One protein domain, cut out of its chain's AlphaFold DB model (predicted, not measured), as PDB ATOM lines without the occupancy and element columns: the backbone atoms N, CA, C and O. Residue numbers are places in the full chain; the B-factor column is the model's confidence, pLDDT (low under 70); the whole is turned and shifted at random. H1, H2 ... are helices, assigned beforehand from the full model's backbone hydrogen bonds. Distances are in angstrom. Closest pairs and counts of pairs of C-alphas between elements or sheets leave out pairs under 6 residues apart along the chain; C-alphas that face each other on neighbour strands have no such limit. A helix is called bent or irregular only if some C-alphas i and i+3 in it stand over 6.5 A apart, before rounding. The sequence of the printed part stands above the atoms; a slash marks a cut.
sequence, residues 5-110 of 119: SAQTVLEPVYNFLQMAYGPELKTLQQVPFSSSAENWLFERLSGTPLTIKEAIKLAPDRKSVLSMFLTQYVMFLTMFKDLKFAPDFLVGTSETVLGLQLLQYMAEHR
ATOM      1  N   SER A   5     358.073 184.994 224.520       97.25
ATOM      2  CA  SER A   5     359.026 184.849 223.414       97.25
ATOM      3  C   SER A   5     359.476 186.207 222.870       97.25
ATOM      4  O   SER A   5     358.746 187.191 222.997       97.25
ATOM      5  N   ALA A   6     360.625 186.251 222.190       97.00
ATOM      6  CA  ALA A   6     361.069 187.437 221.452       97.00
ATOM      7  C   ALA A   6     360.013 187.954 220.466       97.00
ATOM      8  O   ALA A   6     359.788 189.157 220.391       97.00
ATOM      9  N   GLN A   7     359.309 187.052 219.774       96.44
ATOM     10  CA  GLN A   7     358.241 187.416 218.841       96.44
ATOM     11  C   GLN A   7     357.081 188.137 219.543       96.44
ATOM     12  O   GLN A   7     356.544 189.105 219.014       96.44
ATOM     13  N   THR A   8     356.720 187.693 220.749       97.00
ATOM     14  CA  THR A   8     355.658 188.313 221.555       97.00
ATOM     15  C   THR A   8     356.037 189.727 222.001       97.00
ATOM     16  O   THR A   8     355.177 190.596 222.083       97.00
ATOM     17  N   VAL A   9     357.320 189.971 222.279       97.56
ATOM     18  CA  VAL A   9     357.835 191.301 222.649       97.56
ATOM     19  C   VAL A   9     358.046 192.193 221.422       97.56
ATOM     20  O   VAL A   9     357.851 193.403 221.499       97.56
ATOM     21  N   LEU A  10     358.418 191.609 220.283       97.88
ATOM     22  CA  LEU A  10     358.652 192.314 219.023       97.88
ATOM     23  C   LEU A  10     357.407 193.059 218.541       97.88
ATOM     24  O   LEU A  10     357.501 194.218 218.146       97.88
ATOM     25  N   GLU A  11     356.257 192.388 218.564       97.00
ATOM     26  CA  GLU A  11     355.001 192.905 218.020       97.00
ATOM     27  C   GLU A  11     354.602 194.285 218.581       97.00
ATOM     28  O   GLU A  11     354.423 195.204 217.778       97.00
ATOM     29  N   PRO A  12     354.528 194.514 219.908       97.75
ATOM     30  CA  PRO A  12     354.182 195.832 220.435       97.75
ATOM     31  C   PRO A  12     355.226 196.908 220.104       97.75
ATOM     32  O   PRO A  12     354.846 198.045 219.827       97.75
ATOM     33  N   VAL A  13     356.523 196.576 220.080       98.00
ATOM     34  CA  VAL A  13     357.586 197.534 219.717       98.00
ATOM     35  C   VAL A  13     357.453 197.952 218.252       98.00
ATOM     36  O   VAL A  13     357.502 199.141 217.932       98.00
ATOM     37  N   TYR A  14     357.244 196.979 217.362       98.12
ATOM     38  CA  TYR A  14     357.051 197.215 215.937       98.12
ATOM     39  C   TYR A  14     355.783 198.030 215.663       98.12
ATOM     40  O   TYR A  14     355.847 199.040 214.962       98.12
ATOM     41  N   ASN A  15     354.649 197.641 216.250       97.62
ATOM     42  CA  ASN A  15     353.378 198.341 216.065       97.62
ATOM     43  C   ASN A  15     353.467 199.786 216.566       97.62
ATOM     44  O   ASN A  15     353.069 200.705 215.851       97.62
ATOM     45  N   PHE A  16     354.073 200.008 217.736       98.31
ATOM     46  CA  PHE A  16     354.294 201.351 218.263       98.31
ATOM     47  C   PHE A  16     355.140 202.208 217.312       98.31
ATOM     48  O   PHE A  16     354.761 203.338 217.008       98.31
ATOM     49  N   LEU A  17     356.256 201.671 216.801       97.81
ATOM     50  CA  LEU A  17     357.121 202.358 215.835       97.81
ATOM     51  C   LEU A  17     356.358 202.742 214.558       97.81
ATOM     52  O   LEU A  17     356.451 203.884 214.107       97.81
ATOM     53  N   GLN A  18     355.592 201.810 213.986       97.50
ATOM     54  CA  GLN A  18     354.825 202.055 212.762       97.50
ATOM     55  C   GLN A  18     353.722 203.092 212.974       97.50
ATOM     56  O   GLN A  18     353.564 203.994 212.154       97.50
ATOM     57  N   MET A  19     352.987 203.008 214.082       96.75
ATOM     58  CA  MET A  19     351.907 203.947 214.379       96.75
ATOM     59  C   MET A  19     352.421 205.343 214.738       96.75
ATOM     60  O   MET A  19     351.798 206.333 214.362       96.75
ATOM     61  N   ALA A  20     353.540 205.440 215.463       96.75
ATOM     62  CA  ALA A  20     354.119 206.726 215.831       96.75
ATOM     63  C   ALA A  20     354.803 207.401 214.636       96.75
ATOM     64  O   ALA A  20     354.624 208.600 214.438       96.75
ATOM     65  N   TYR A  21     355.578 206.645 213.848       97.19
ATOM     66  CA  TYR A  21     356.548 207.228 212.918       97.19
ATOM     67  C   TYR A  21     356.547 206.640 211.509       97.19
ATOM     68  O   TYR A  21     357.252 207.180 210.664       97.19
ATOM     69  N   GLY A  22     355.780 205.587 211.209       94.25
ATOM     70  CA  GLY A  22     355.810 204.884 209.915       94.25
ATOM     71  C   GLY A  22     355.840 205.811 208.684       94.25
ATOM     72  O   GLY A  22     356.755 205.682 207.866       94.25
ATOM     73  N   PRO A  23     354.930 206.800 208.574       93.31
ATOM     74  CA  PRO A  23     354.926 207.760 207.464       93.31
ATOM     75  C   PRO A  23     356.136 208.710 207.422       93.31
ATOM     76  O   PRO A  23     356.485 209.199 206.351       93.31
ATOM     77  N   GLU A  24     356.774 208.982 208.564       94.25
ATOM     78  CA  GLU A  24     357.867 209.954 208.713       94.25
ATOM     79  C   GLU A  24     359.263 209.323 208.867       94.25
ATOM     80  O   GLU A  24     360.250 210.056 208.871       94.25
ATOM     81  N   LEU A  25     359.389 207.986 208.905       93.06
ATOM     82  CA  LEU A  25     360.669 207.287 209.122       93.06
ATOM     83  C   LEU A  25     361.780 207.747 208.169       93.06
ATOM     84  O   LEU A  25     362.896 208.011 208.610       93.06
ATOM     85  N   LYS A  26     361.480 207.886 206.871       91.88
ATOM     86  CA  LYS A  26     362.467 208.342 205.873       91.88
ATOM     87  C   LYS A  26     362.962 209.762 206.150       91.88
ATOM     88  O   LYS A  26     364.134 210.050 205.937       91.88
ATOM     89  N   THR A  27     362.080 210.638 206.620       94.38
ATOM     90  CA  THR A  27     362.425 212.022 206.963       94.38
ATOM     91  C   THR A  27     363.232 212.070 208.259       94.38
ATOM     92  O   THR A  27     364.223 212.788 208.340       94.38
ATOM     93  N   LEU A  28     362.863 211.265 209.259       94.00
ATOM     94  CA  LEU A  28     363.574 211.188 210.537       94.00
ATOM     95  C   LEU A  28     365.010 210.662 210.396       94.00
ATOM     96  O   LEU A  28     365.885 211.111 211.133       94.00
ATOM     97  N   GLN A  29     365.273 209.786 209.420       89.06
ATOM     98  CA  GLN A  29     366.625 209.310 209.086       89.06
ATOM     99  C   GLN A  29     367.562 210.418 208.580       89.06
ATOM    100  O   GLN A  29     368.777 210.246 208.610       89.06
ATOM    101  N   GLN A  30     367.018 211.541 208.102       92.12
ATOM    102  CA  GLN A  30     367.807 212.689 207.644       92.12
ATOM    103  C   GLN A  30     368.127 213.673 208.774       92.12
ATOM    104  O   GLN A  30     368.968 214.554 208.598       92.12
ATOM    105  N   VAL A  31     367.457 213.556 209.923       93.44
ATOM    106  CA  VAL A  31     367.733 214.396 211.090       93.44
ATOM    107  C   VAL A  31     369.054 213.930 211.714       93.44
ATOM    108  O   VAL A  31     369.168 212.747 212.040       93.44
ATOM    109  N   PRO A  32     370.048 214.820 211.900       91.31
ATOM    110  CA  PRO A  32     371.317 214.450 212.513       91.31
ATOM    111  C   PRO A  32     371.130 213.868 213.913       91.31
ATOM    112  O   PRO A  32     370.289 214.330 214.690       91.31
ATOM    113  N   PHE A  33     371.955 212.879 214.249       90.12
ATOM    114  CA  PHE A  33     371.958 212.303 215.586       90.12
ATOM    115  C   PHE A  33     372.321 213.361 216.636       90.12
ATOM    116  O   PHE A  33     373.243 214.154 216.451       90.12
ATOM    117  N   SER A  34     371.610 213.345 217.762       94.12
ATOM    118  CA  SER A  34     371.805 214.279 218.869       94.12
ATOM    119  C   SER A  34     372.082 213.505 220.153       94.12
ATOM    120  O   SER A  34     371.182 212.872 220.704       94.12
ATOM    121  N   SER A  35     373.308 213.601 220.678       93.44
ATOM    122  CA  SER A  35     373.673 213.004 221.975       93.44
ATOM    123  C   SER A  35     372.851 213.577 223.135       93.44
ATOM    124  O   SER A  35     372.588 212.900 224.122       93.44
ATOM    125  N   SER A  36     372.389 214.828 223.015       96.44
ATOM    126  CA  SER A  36     371.465 215.422 223.989       96.44
ATOM    127  C   SER A  36     370.095 214.733 223.954       96.44
ATOM    128  O   SER A  36     369.532 214.404 224.999       96.44
ATOM    129  N   ALA A  37     369.576 214.449 222.754       97.12
ATOM    130  CA  ALA A  37     368.324 213.715 222.585       97.12
ATOM    131  C   ALA A  37     368.440 212.247 223.026       97.12
ATOM    132  O   ALA A  37     367.477 211.702 223.557       97.12
ATOM    133  N   GLU A  38     369.606 211.626 222.851       95.69
ATOM    134  CA  GLU A  38     369.925 210.294 223.377       95.69
ATOM    135  C   GLU A  38     369.914 210.252 224.907       95.69
ATOM    136  O   GLU A  38     369.223 209.417 225.488       95.69
ATOM    137  N   ASN A  39     370.621 211.171 225.568       95.44
ATOM    138  CA  ASN A  39     370.613 211.238 227.031       95.44
ATOM    139  C   ASN A  39     369.189 211.441 227.560       95.44
ATOM    140  O   ASN A  39     368.744 210.712 228.446       95.44
ATOM    141  N   TRP A  40     368.440 212.360 226.937       96.62
ATOM    142  CA  TRP A  40     367.026 212.558 227.242       96.62
ATOM    143  C   TRP A  40     366.202 211.280 227.038       96.62
ATOM    144  O   TRP A  40     365.328 210.984 227.852       96.62
ATOM    145  N   LEU A  41     366.458 210.521 225.968       96.94
ATOM    146  CA  LEU A  41     365.742 209.282 225.686       96.94
ATOM    147  C   LEU A  41     365.953 208.277 226.821       96.94
ATOM    148  O   LEU A  41     364.972 207.766 227.352       96.94
ATOM    149  N   PHE A  42     367.194 208.013 227.228       95.06
ATOM    150  CA  PHE A  42     367.467 207.027 228.278       95.06
ATOM    151  C   PHE A  42     366.889 207.430 229.635       95.06
ATOM    152  O   PHE A  42     366.310 206.590 230.326       95.06
ATOM    153  N   GLU A  43     366.944 208.716 229.978       95.19
ATOM    154  CA  GLU A  43     366.243 209.240 231.152       95.19
ATOM    155  C   GLU A  43     364.728 209.022 231.030       95.19
ATOM    156  O   GLU A  43     364.095 208.487 231.943       95.19
ATOM    157  N   ARG A  44     364.137 209.354 229.874       95.81
ATOM    158  CA  ARG A  44     362.695 209.230 229.638       95.81
ATOM    159  C   ARG A  44     362.212 207.783 229.723       95.81
ATOM    160  O   ARG A  44     361.148 207.553 230.299       95.81
ATOM    161  N   LEU A  45     362.947 206.830 229.154       93.75
ATOM    162  CA  LEU A  45     362.567 205.412 229.127       93.75
ATOM    163  C   LEU A  45     362.588 204.770 230.523       93.75
ATOM    164  O   LEU A  45     361.807 203.861 230.787       93.75
ATOM    165  N   SER A  46     363.420 205.272 231.440       90.94
ATOM    166  CA  SER A  46     363.503 204.754 232.814       90.94
ATOM    167  C   SER A  46     362.320 205.146 233.718       90.94
ATOM    168  O   SER A  46     362.137 204.555 234.784       90.94
ATOM    169  N   GLY A  47     361.522 206.140 233.308       90.50
ATOM    170  CA  GLY A  47     360.524 206.789 234.159       90.50
ATOM    171  C   GLY A  47     359.120 206.191 234.074       90.50
ATOM    172  O   GLY A  47     358.680 205.466 234.962       90.50
ATOM    173  N   THR A  48     358.364 206.578 233.046       93.38
ATOM    174  CA  THR A  48     356.922 206.294 232.917       93.38
ATOM    175  C   THR A  48     356.611 205.571 231.605       93.38
ATOM    176  O   THR A  48     357.399 205.661 230.661       93.38
ATOM    177  N   PRO A  49     355.452 204.897 231.484       97.25
ATOM    178  CA  PRO A  49     354.991 204.370 230.201       97.25
ATOM    179  C   PRO A  49     355.010 205.436 229.098       97.25
ATOM    180  O   PRO A  49     354.795 206.623 229.359       97.25
ATOM    181  N   LEU A  50     355.267 205.020 227.861       97.81
ATOM    182  CA  LEU A  50     355.357 205.915 226.708       97.81
ATOM    183  C   LEU A  50     354.146 205.704 225.810       97.81
ATOM    184  O   LEU A  50     353.931 204.614 225.285       97.81
ATOM    185  N   THR A  51     353.352 206.754 225.621       98.12
ATOM    186  CA  THR A  51     352.166 206.701 224.756       98.12
ATOM    187  C   THR A  51     352.501 207.151 223.337       98.12
ATOM    188  O   THR A  51     353.364 208.008 223.141       98.12
ATOM    189  N   ILE A  52     351.761 206.661 222.338       97.38
ATOM    190  CA  ILE A  52     351.906 207.141 220.952       97.38
ATOM    191  C   ILE A  52     351.677 208.654 220.881       97.38
ATOM    192  O   ILE A  52     352.444 209.370 220.247       97.38
ATOM    193  N   LYS A  53     350.653 209.169 221.582       97.44
ATOM    194  CA  LYS A  53     350.331 210.607 221.611       97.44
ATOM    195  C   LYS A  53     351.486 211.465 222.122       97.44
ATOM    196  O   LYS A  53     351.612 212.614 221.708       97.44
ATOM    197  N   GLU A  54     352.279 210.938 223.044       97.62
ATOM    198  CA  GLU A  54     353.478 211.603 223.534       97.62
ATOM    199  C   GLU A  54     354.613 211.505 222.512       97.62
ATOM    200  O   GLU A  54     355.183 212.530 222.141       97.62
ATOM    201  N   ALA A  55     354.876 210.306 221.986       97.62
ATOM    202  CA  ALA A  55     355.929 210.053 221.005       97.62
ATOM    203  C   ALA A  55     355.793 210.933 219.744       97.62
ATOM    204  O   ALA A  55     356.773 211.524 219.284       97.62
ATOM    205  N   ILE A  56     354.578 211.106 219.213       97.00
ATOM    206  CA  ILE A  56     354.340 211.948 218.026       97.00
ATOM    207  C   ILE A  56     354.544 213.448 218.288       97.00
ATOM    208  O   ILE A  56     354.727 214.208 217.337       97.00
ATOM    209  N   LYS A  57     354.502 213.883 219.555       97.50
ATOM    210  CA  LYS A  57     354.668 215.287 219.970       97.50
ATOM    211  C   LYS A  57     356.110 215.646 220.325       97.50
ATOM    212  O   LYS A  57     356.375 216.798 220.664       97.50
ATOM    213  N   LEU A  58     357.029 214.684 220.277       97.75
ATOM    214  CA  LEU A  58     358.438 214.937 220.549       97.75
ATOM    215  C   LEU A  58     359.048 215.887 219.513       97.75
ATOM    216  O   LEU A  58     358.609 215.962 218.364       97.75
ATOM    217  N   ALA A  59     360.095 216.594 219.937       97.25
ATOM    218  CA  ALA A  59     360.923 217.388 219.040       97.25
ATOM    219  C   ALA A  59     361.586 216.491 217.968       97.25
ATOM    220  O   ALA A  59     361.807 215.303 218.231       97.25
ATOM    221  N   PRO A  60     361.902 217.020 216.769       96.56
ATOM    222  CA  PRO A  60     362.405 216.213 215.651       96.56
ATOM    223  C   PRO A  60     363.653 215.378 215.964       96.56
ATOM    224  O   PRO A  60     363.743 214.230 215.537       96.56
ATOM    225  N   ASP A  61     364.590 215.920 216.742       96.69
ATOM    226  CA  ASP A  61     365.805 215.225 217.177       96.69
ATOM    227  C   ASP A  61     365.485 214.025 218.084       96.69
ATOM    228  O   ASP A  61     365.975 212.919 217.866       96.69
ATOM    229  N   ARG A  62     364.578 214.202 219.048       98.00
ATOM    230  CA  ARG A  62     364.100 213.135 219.942       98.00
ATOM    231  C   ARG A  62     363.297 212.073 219.205       98.00
ATOM    232  O   ARG A  62     363.463 210.891 219.492       98.00
ATOM    233  N   LYS A  63     362.459 212.472 218.242       97.81
ATOM    234  CA  LYS A  63     361.757 211.537 217.350       97.81
ATOM    235  C   LYS A  63     362.745 210.694 216.559       97.81
ATOM    236  O   LYS A  63     362.592 209.480 216.503       97.81
ATOM    237  N   SER A  64     363.763 211.331 215.977       96.56
ATOM    238  CA  SER A  64     364.790 210.643 215.196       96.56
ATOM    239  C   SER A  64     365.508 209.595 216.044       96.56
ATOM    240  O   SER A  64     365.457 208.409 215.712       96.56
ATOM    241  N   VAL A  65     366.040 209.987 217.207       96.81
ATOM    242  CA  VAL A  65     366.744 209.065 218.110       96.81
ATOM    243  C   VAL A  65     365.826 207.943 218.610       96.81
ATOM    244  O   VAL A  65     366.214 206.778 218.543       96.81
ATOM    245  N   LEU A  66     364.591 208.243 219.033       97.75
ATOM    246  CA  LEU A  66     363.632 207.218 219.463       97.75
ATOM    247  C   LEU A  66     363.265 206.259 218.319       97.75
ATOM    248  O   LEU A  66     363.204 205.051 218.530       97.75
ATOM    249  N   SER A  67     363.045 206.763 217.103       97.12
ATOM    250  CA  SER A  67     362.718 205.923 215.945       97.12
ATOM    251  C   SER A  67     363.866 204.976 215.587       97.12
ATOM    252  O   SER A  67     363.634 203.790 215.344       97.12
ATOM    253  N   MET A  68     365.108 205.464 215.637       95.69
ATOM    254  CA  MET A  68     366.310 204.662 215.420       95.69
ATOM    255  C   MET A  68     366.466 203.599 216.512       95.69
ATOM    256  O   MET A  68     366.722 202.434 216.212       95.69
ATOM    257  N   PHE A  69     366.242 203.983 217.766       97.31
ATOM    258  CA  PHE A  69     366.301 203.097 218.924       97.31
ATOM    259  C   PHE A  69     365.284 201.959 218.841       97.31
ATOM    260  O   PHE A  69     365.654 200.785 218.899       97.31
ATOM    261  N   LEU A  70     364.013 202.283 218.596       97.69
ATOM    262  CA  LEU A  70     362.961 201.283 218.415       97.69
ATOM    263  C   LEU A  70     363.234 200.384 217.203       97.69
ATOM    264  O   LEU A  70     363.030 199.176 217.287       97.69
ATOM    265  N   THR A  71     363.753 200.938 216.101       96.75
ATOM    266  CA  THR A  71     364.144 200.150 214.920       96.75
ATOM    267  C   THR A  71     365.215 199.117 215.272       96.75
ATOM    268  O   THR A  71     365.112 197.959 214.871       96.75
ATOM    269  N   GLN A  72     366.217 199.493 216.066       96.12
ATOM    270  CA  GLN A  72     367.255 198.559 216.495       96.12
ATOM    271  C   GLN A  72     366.725 197.480 217.439       96.12
ATOM    272  O   GLN A  72     367.141 196.331 217.319       96.12
ATOM    273  N   TYR A  73     365.773 197.800 218.317       97.75
ATOM    274  CA  TYR A  73     365.107 196.785 219.135       97.75
ATOM    275  C   TYR A  73     364.240 195.832 218.306       97.75
ATOM    276  O   TYR A  73     364.254 194.627 218.557       97.75
ATOM    277  N   VAL A  74     363.555 196.328 217.271       97.88
ATOM    278  CA  VAL A  74     362.864 195.482 216.283       97.88
ATOM    279  C   VAL A  74     363.856 194.530 215.606       97.88
ATOM    280  O   VAL A  74     363.604 193.327 215.537       97.88
ATOM    281  N   MET A  75     365.013 195.033 215.161       97.12
ATOM    282  CA  MET A  75     366.065 194.202 214.559       97.12
ATOM    283  C   MET A  75     366.621 193.170 215.546       97.12
ATOM    284  O   MET A  75     366.695 191.990 215.215       97.12
ATOM    285  N   PHE A  76     366.955 193.589 216.768       97.12
ATOM    286  CA  PHE A  76     367.471 192.731 217.836       97.12
ATOM    287  C   PHE A  76     366.515 191.571 218.133       97.12
ATOM    288  O   PHE A  76     366.902 190.407 218.042       97.12
ATOM    289  N   LEU A  77     365.239 191.864 218.387       97.44
ATOM    290  CA  LEU A  77     364.229 190.842 218.677       97.44
ATOM    291  C   LEU A  77     363.956 189.926 217.471       97.44
ATOM    292  O   LEU A  77     363.629 188.754 217.648       97.44
ATOM    293  N   THR A  78     364.140 190.429 216.245       96.94
ATOM    294  CA  THR A  78     364.040 189.624 215.015       96.94
ATOM    295  C   THR A  78     365.233 188.678 214.842       96.94
ATOM    296  O   THR A  78     365.057 187.555 214.364       96.94
ATOM    297  N   MET A  79     366.443 189.114 215.210       96.75
ATOM    298  CA  MET A  79     367.679 188.332 215.088       96.75
ATOM    299  C   MET A  79     367.809 187.271 216.186       96.75
ATOM    300  O   MET A  79     368.233 186.152 215.907       96.75
ATOM    301  N   PHE A  80     367.409 187.592 217.416       95.69
ATOM    302  CA  PHE A  80     367.570 186.727 218.586       95.69
ATOM    303  C   PHE A  80     366.230 186.109 219.017       95.69
ATOM    304  O   PHE A  80     365.731 186.334 220.119       95.69
ATOM    305  N   LYS A  81     365.633 185.305 218.130       94.44
ATOM    306  CA  LYS A  81     364.279 184.737 218.308       94.44
ATOM    307  C   LYS A  81     364.132 183.816 219.524       94.44
ATOM    308  O   LYS A  81     363.026 183.659 220.042       94.44
ATOM    309  N   ASP A  82     365.235 183.233 219.984       94.75
ATOM    310  CA  ASP A  82     365.257 182.300 221.113       94.75
ATOM    311  C   ASP A  82     365.213 182.993 222.484       94.75
ATOM    312  O   ASP A  82     365.049 182.313 223.503       94.75
ATOM    313  N   LEU A  83     365.305 184.333 222.530       95.00
ATOM    314  CA  LEU A  83     365.215 185.094 223.776       95.00
ATOM    315  C   LEU A  83     363.903 184.817 224.515       95.00
ATOM    316  O   LEU A  83     362.816 184.715 223.927       95.00
ATOM    317  N   LYS A  84     364.030 184.725 225.839       96.38
ATOM    318  CA  LYS A  84     362.929 184.534 226.779       96.38
ATOM    319  C   LYS A  84     362.848 185.729 227.709       96.38
ATOM    320  O   LYS A  84     363.861 186.169 228.245       96.38
ATOM    321  N   PHE A  85     361.632 186.205 227.922       96.56
ATOM    322  CA  PHE A  85     361.342 187.333 228.798       96.56
ATOM    323  C   PHE A  85     360.418 186.892 229.928       96.56
ATOM    324  O   PHE A  85     359.707 185.885 229.821       96.56
ATOM    325  N   ALA A  86     360.434 187.643 231.026       96.19
ATOM    326  CA  ALA A  86     359.567 187.368 232.161       96.19
ATOM    327  C   ALA A  86     358.075 187.462 231.753       96.19
ATOM    328  O   ALA A  86     357.737 188.221 230.840       96.19
ATOM    329  N   PRO A  87     357.164 186.692 232.378       95.06
ATOM    330  CA  PRO A  87     355.740 186.706 232.026       95.06
ATOM    331  C   PRO A  87     355.072 188.084 232.168       95.06
ATOM    332  O   PRO A  87     354.087 188.369 231.496       95.06
ATOM    333  N   ASP A  88     355.612 188.933 233.039       95.31
ATOM    334  CA  ASP A  88     355.153 190.285 233.351       95.31
ATOM    335  C   ASP A  88     355.847 191.382 232.521       95.31
ATOM    336  O   ASP A  88     355.542 192.561 232.679       95.31
ATOM    337  N   PHE A  89     356.734 191.014 231.591       97.00
ATOM    338  CA  PHE A  89     357.546 191.961 230.817       97.00
ATOM    339  C   PHE A  89     356.725 192.937 229.957       97.00
ATOM    340  O   PHE A  89     357.187 194.029 229.632       97.00
ATOM    341  N   LEU A  90     355.497 192.557 229.593       97.19
ATOM    342  CA  LEU A  90     354.568 193.385 228.817       97.19
ATOM    343  C   LEU A  90     353.413 193.958 229.656       97.19
ATOM    344  O   LEU A  90     352.450 194.474 229.090       97.19
ATOM    345  N   VAL A  91     353.474 193.890 230.989       96.25
ATOM    346  CA  VAL A  91     352.452 194.510 231.847       96.25
ATOM    347  C   VAL A  91     352.381 196.016 231.568       96.25
ATOM    348  O   VAL A  91     353.385 196.721 231.534       96.25
ATOM    349  N   GLY A  92     351.169 196.519 231.323       96.12
ATOM    350  CA  GLY A  92     350.936 197.926 230.977       96.12
ATOM    351  C   GLY A  92     351.258 198.302 229.523       96.12
ATOM    352  O   GLY A  92     351.010 199.443 229.136       96.12
ATOM    353  N   THR A  93     351.760 197.368 228.709       97.56
ATOM    354  CA  THR A  93     351.864 197.541 227.255       97.56
ATOM    355  C   THR A  93     350.505 197.286 226.605       97.56
ATOM    356  O   THR A  93     349.793 196.347 226.955       97.56
ATOM    357  N   SER A  94     350.136 198.126 225.643       96.25
ATOM    358  CA  SER A  94     348.921 198.003 224.831       96.25
ATOM    359  C   SER A  94     349.209 198.457 223.400       96.25
ATOM    360  O   SER A  94     350.320 198.886 223.095       96.25
ATOM    361  N   GLU A  95     348.200 198.445 222.533       93.62
ATOM    362  CA  GLU A  95     348.327 198.918 221.146       93.62
ATOM    363  C   GLU A  95     348.859 200.355 221.028       93.62
ATOM    364  O   GLU A  95     349.478 200.702 220.028       93.62
ATOM    365  N   THR A  96     348.638 201.206 222.039       96.25
ATOM    366  CA  THR A  96     349.006 202.633 221.982       96.25
ATOM    367  C   THR A  96     349.985 203.087 223.063       96.25
ATOM    368  O   THR A  96     350.278 204.284 223.173       96.25
ATOM    369  N   VAL A  97     350.500 202.149 223.862       98.06
ATOM    370  CA  VAL A  97     351.363 202.430 225.015       98.06
ATOM    371  C   VAL A  97     352.430 201.350 225.140       98.06
ATOM    372  O   VAL A  97     352.095 200.171 225.193       98.06
ATOM    373  N   LEU A  98     353.697 201.747 225.266       98.31
ATOM    374  CA  LEU A  98     354.764 200.862 225.731       98.31
ATOM    375  C   LEU A  98     354.823 200.902 227.262       98.31
ATOM    376  O   LEU A  98     354.960 201.976 227.857       98.31
ATOM    377  N   GLY A  99     354.683 199.731 227.883       97.81
ATOM    378  CA  GLY A  99     354.667 199.544 229.330       97.81
ATOM    379  C   GLY A  99     356.038 199.734 229.973       97.81
ATOM    380  O   GLY A  99     357.076 199.626 229.323       97.81
ATOM    381  N   LEU A 100     356.039 200.019 231.273       96.69
ATOM    382  CA  LEU A 100     357.234 200.457 231.990       96.69
ATOM    383  C   LEU A 100     358.348 199.400 232.017       96.69
ATOM    384  O   LEU A 100     359.497 199.751 231.779       96.69
ATOM    385  N   GLN A 101     358.028 198.123 232.250       96.81
ATOM    386  CA  GLN A 101     359.033 197.052 232.328       96.81
ATOM    387  C   GLN A 101     359.836 196.929 231.024       96.81
ATOM    388  O   GLN A 101     361.063 196.827 231.046       96.81
ATOM    389  N   LEU A 102     359.144 197.002 229.885       97.25
ATOM    390  CA  LEU A 102     359.762 197.006 228.564       97.25
ATOM    391  C   LEU A 102     360.695 198.213 228.387       97.25
ATOM    392  O   LEU A 102     361.825 198.053 227.929       97.25
ATOM    393  N   LEU A 103     360.239 199.413 228.758       97.56
ATOM    394  CA  LEU A 103     361.033 200.636 228.608       97.56
ATOM    395  C   LEU A 103     362.253 200.659 229.538       97.56
ATOM    396  O   LEU A 103     363.326 201.075 229.110       97.56
ATOM    397  N   GLN A 104     362.121 200.158 230.768       96.31
ATOM    398  CA  GLN A 104     363.233 200.024 231.711       96.31
ATOM    399  C   GLN A 104     364.293 199.062 231.186       96.31
ATOM    400  O   GLN A 104     365.467 199.422 231.145       96.31
ATOM    401  N   TYR A 105     363.884 197.894 230.679       96.38
ATOM    402  CA  TYR A 105     364.808 196.959 230.041       96.38
ATOM    403  C   TYR A 105     365.586 197.623 228.903       96.38
ATOM    404  O   TYR A 105     366.804 197.467 228.800       96.38
ATOM    405  N   MET A 106     364.888 198.395 228.067       97.19
ATOM    406  CA  MET A 106     365.518 199.134 226.982       97.19
ATOM    407  C   MET A 106     366.486 200.217 227.488       97.19
ATOM    408  O   MET A 106     367.582 200.364 226.954       97.19
ATOM    409  N   ALA A 107     366.120 200.955 228.537       95.44
ATOM    410  CA  ALA A 107     366.968 201.984 229.137       95.44
ATOM    411  C   ALA A 107     368.257 201.402 229.748       95.44
ATOM    412  O   ALA A 107     369.331 201.989 229.607       95.44
ATOM    413  N   GLU A 108     368.158 200.243 230.401       95.06
ATOM    414  CA  GLU A 108     369.283 199.546 231.029       95.06
ATOM    415  C   GLU A 108     370.267 198.987 229.997       95.06
ATOM    416  O   GLU A 108     371.479 199.154 230.139       95.06
ATOM    417  N   HIS A 109     369.749 198.353 228.942       95.00
ATOM    418  CA  HIS A 109     370.573 197.692 227.926       95.00
ATOM    419  C   HIS A 109     371.028 198.642 226.812       95.00
ATOM    420  O   HIS A 109     371.973 198.324 226.091       95.00
ATOM    421  N   ARG A 110     370.408 199.825 226.713       94.69
ATOM    422  CA  ARG A 110     370.726 200.870 225.733       94.69
ATOM    423  C   ARG A 110     370.735 200.306 224.310       94.69
ATOM    424  O   ARG A 110     369.855 199.544 223.932       94.69
TER     425      ARG A 110
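What this domain is: This is residues 5 to 110 of the 119 residues of an uncharacterized protein of Pseudomonas sp. (UniProt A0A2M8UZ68). Two long helices, H1 and H4, run side by side in opposite ways as one layer, and the shorter H2 and H5 make a loose second layer over them, in which H2 touches H4 with residues 37 to 41. The far part of H1 kinks near residue 22, the short H3 sits at the side of H1, and the long link of residues 80 to 99 leads from the end of H4 to H5. The printed part has 106 residues with five named helices, H1 to H5 in order along the chain, and no named strand; its class is all helix. The whole is compact, with a radius of gyration of the C-alphas of 13.0 A, and rounded, spanning 36 by 26 by 23 A.

How they stand to each other: H1, residues 6 to 28, is irregular, with C-alphas 20 and 23 at 8.5 A, and has a kink of 74 degrees near residue 22. H4, residues 60 to 79, touches H1, with the C-alphas of Leu 28 and Ser 64 closest at 4.8 A. They run opposite ways at 36 degrees, a tilt only just steep. H2, residues 35 to 47, touches H4 with residues 37 to 41 alone. The C-alphas of Ala 37 and Arg 62 are their closest, 5.0 A apart, and the two run the same way at a steep tilt of 65 degrees. H3, residues 52 to 55, touches residues 16 to 20 of H1 alone, with the C-alphas of Ala 20 and Ile 52 closest at 5.6 A. H5, residues 100 to 109, touches residues 42 to 47 of H2 alone, with the C-alphas of Ser 46 and Gln 104 closest at 4.9 A; they run opposite ways at a steep tilt of 42 degrees. H5 is only just apart from H4, at 8.2 A, and from H1, at 8.4 A. Residues 50 to 51 and 97 to 98 make a short antiparallel pairing outside any named strand. Every O i to N i+4 pair is within hydrogen-bond range in H4 and H5, against 13 of 19 in H1 and 8 of 9 in H2; H3 is too short for such a pair.

Where its parts are: H1 begins at C-alpha 6, (361.069, 187.437, 221.452), and measures 26.3 A from first to last C-alpha. H2 measures 19.0 A and H3 5.0 A. H4 measures 28.4 A, from C-alpha 60 at (362.405, 216.213, 215.651). H5 measures 14.2 A and ends at C-alpha 109, (370.573, 197.692, 227.926).

The domain as a whole: The C-alphas of Gln 30 and Pro 87 are the two farthest apart, at 37.6 A. The printed part has no cut. The link H4 to H5 is long, with 20 residues; H2 to H3 and H3 to H4 are tight, and H1 to H2 is short. The mean pLDDT of the printed part is 96.1, and no printed residue is under 70.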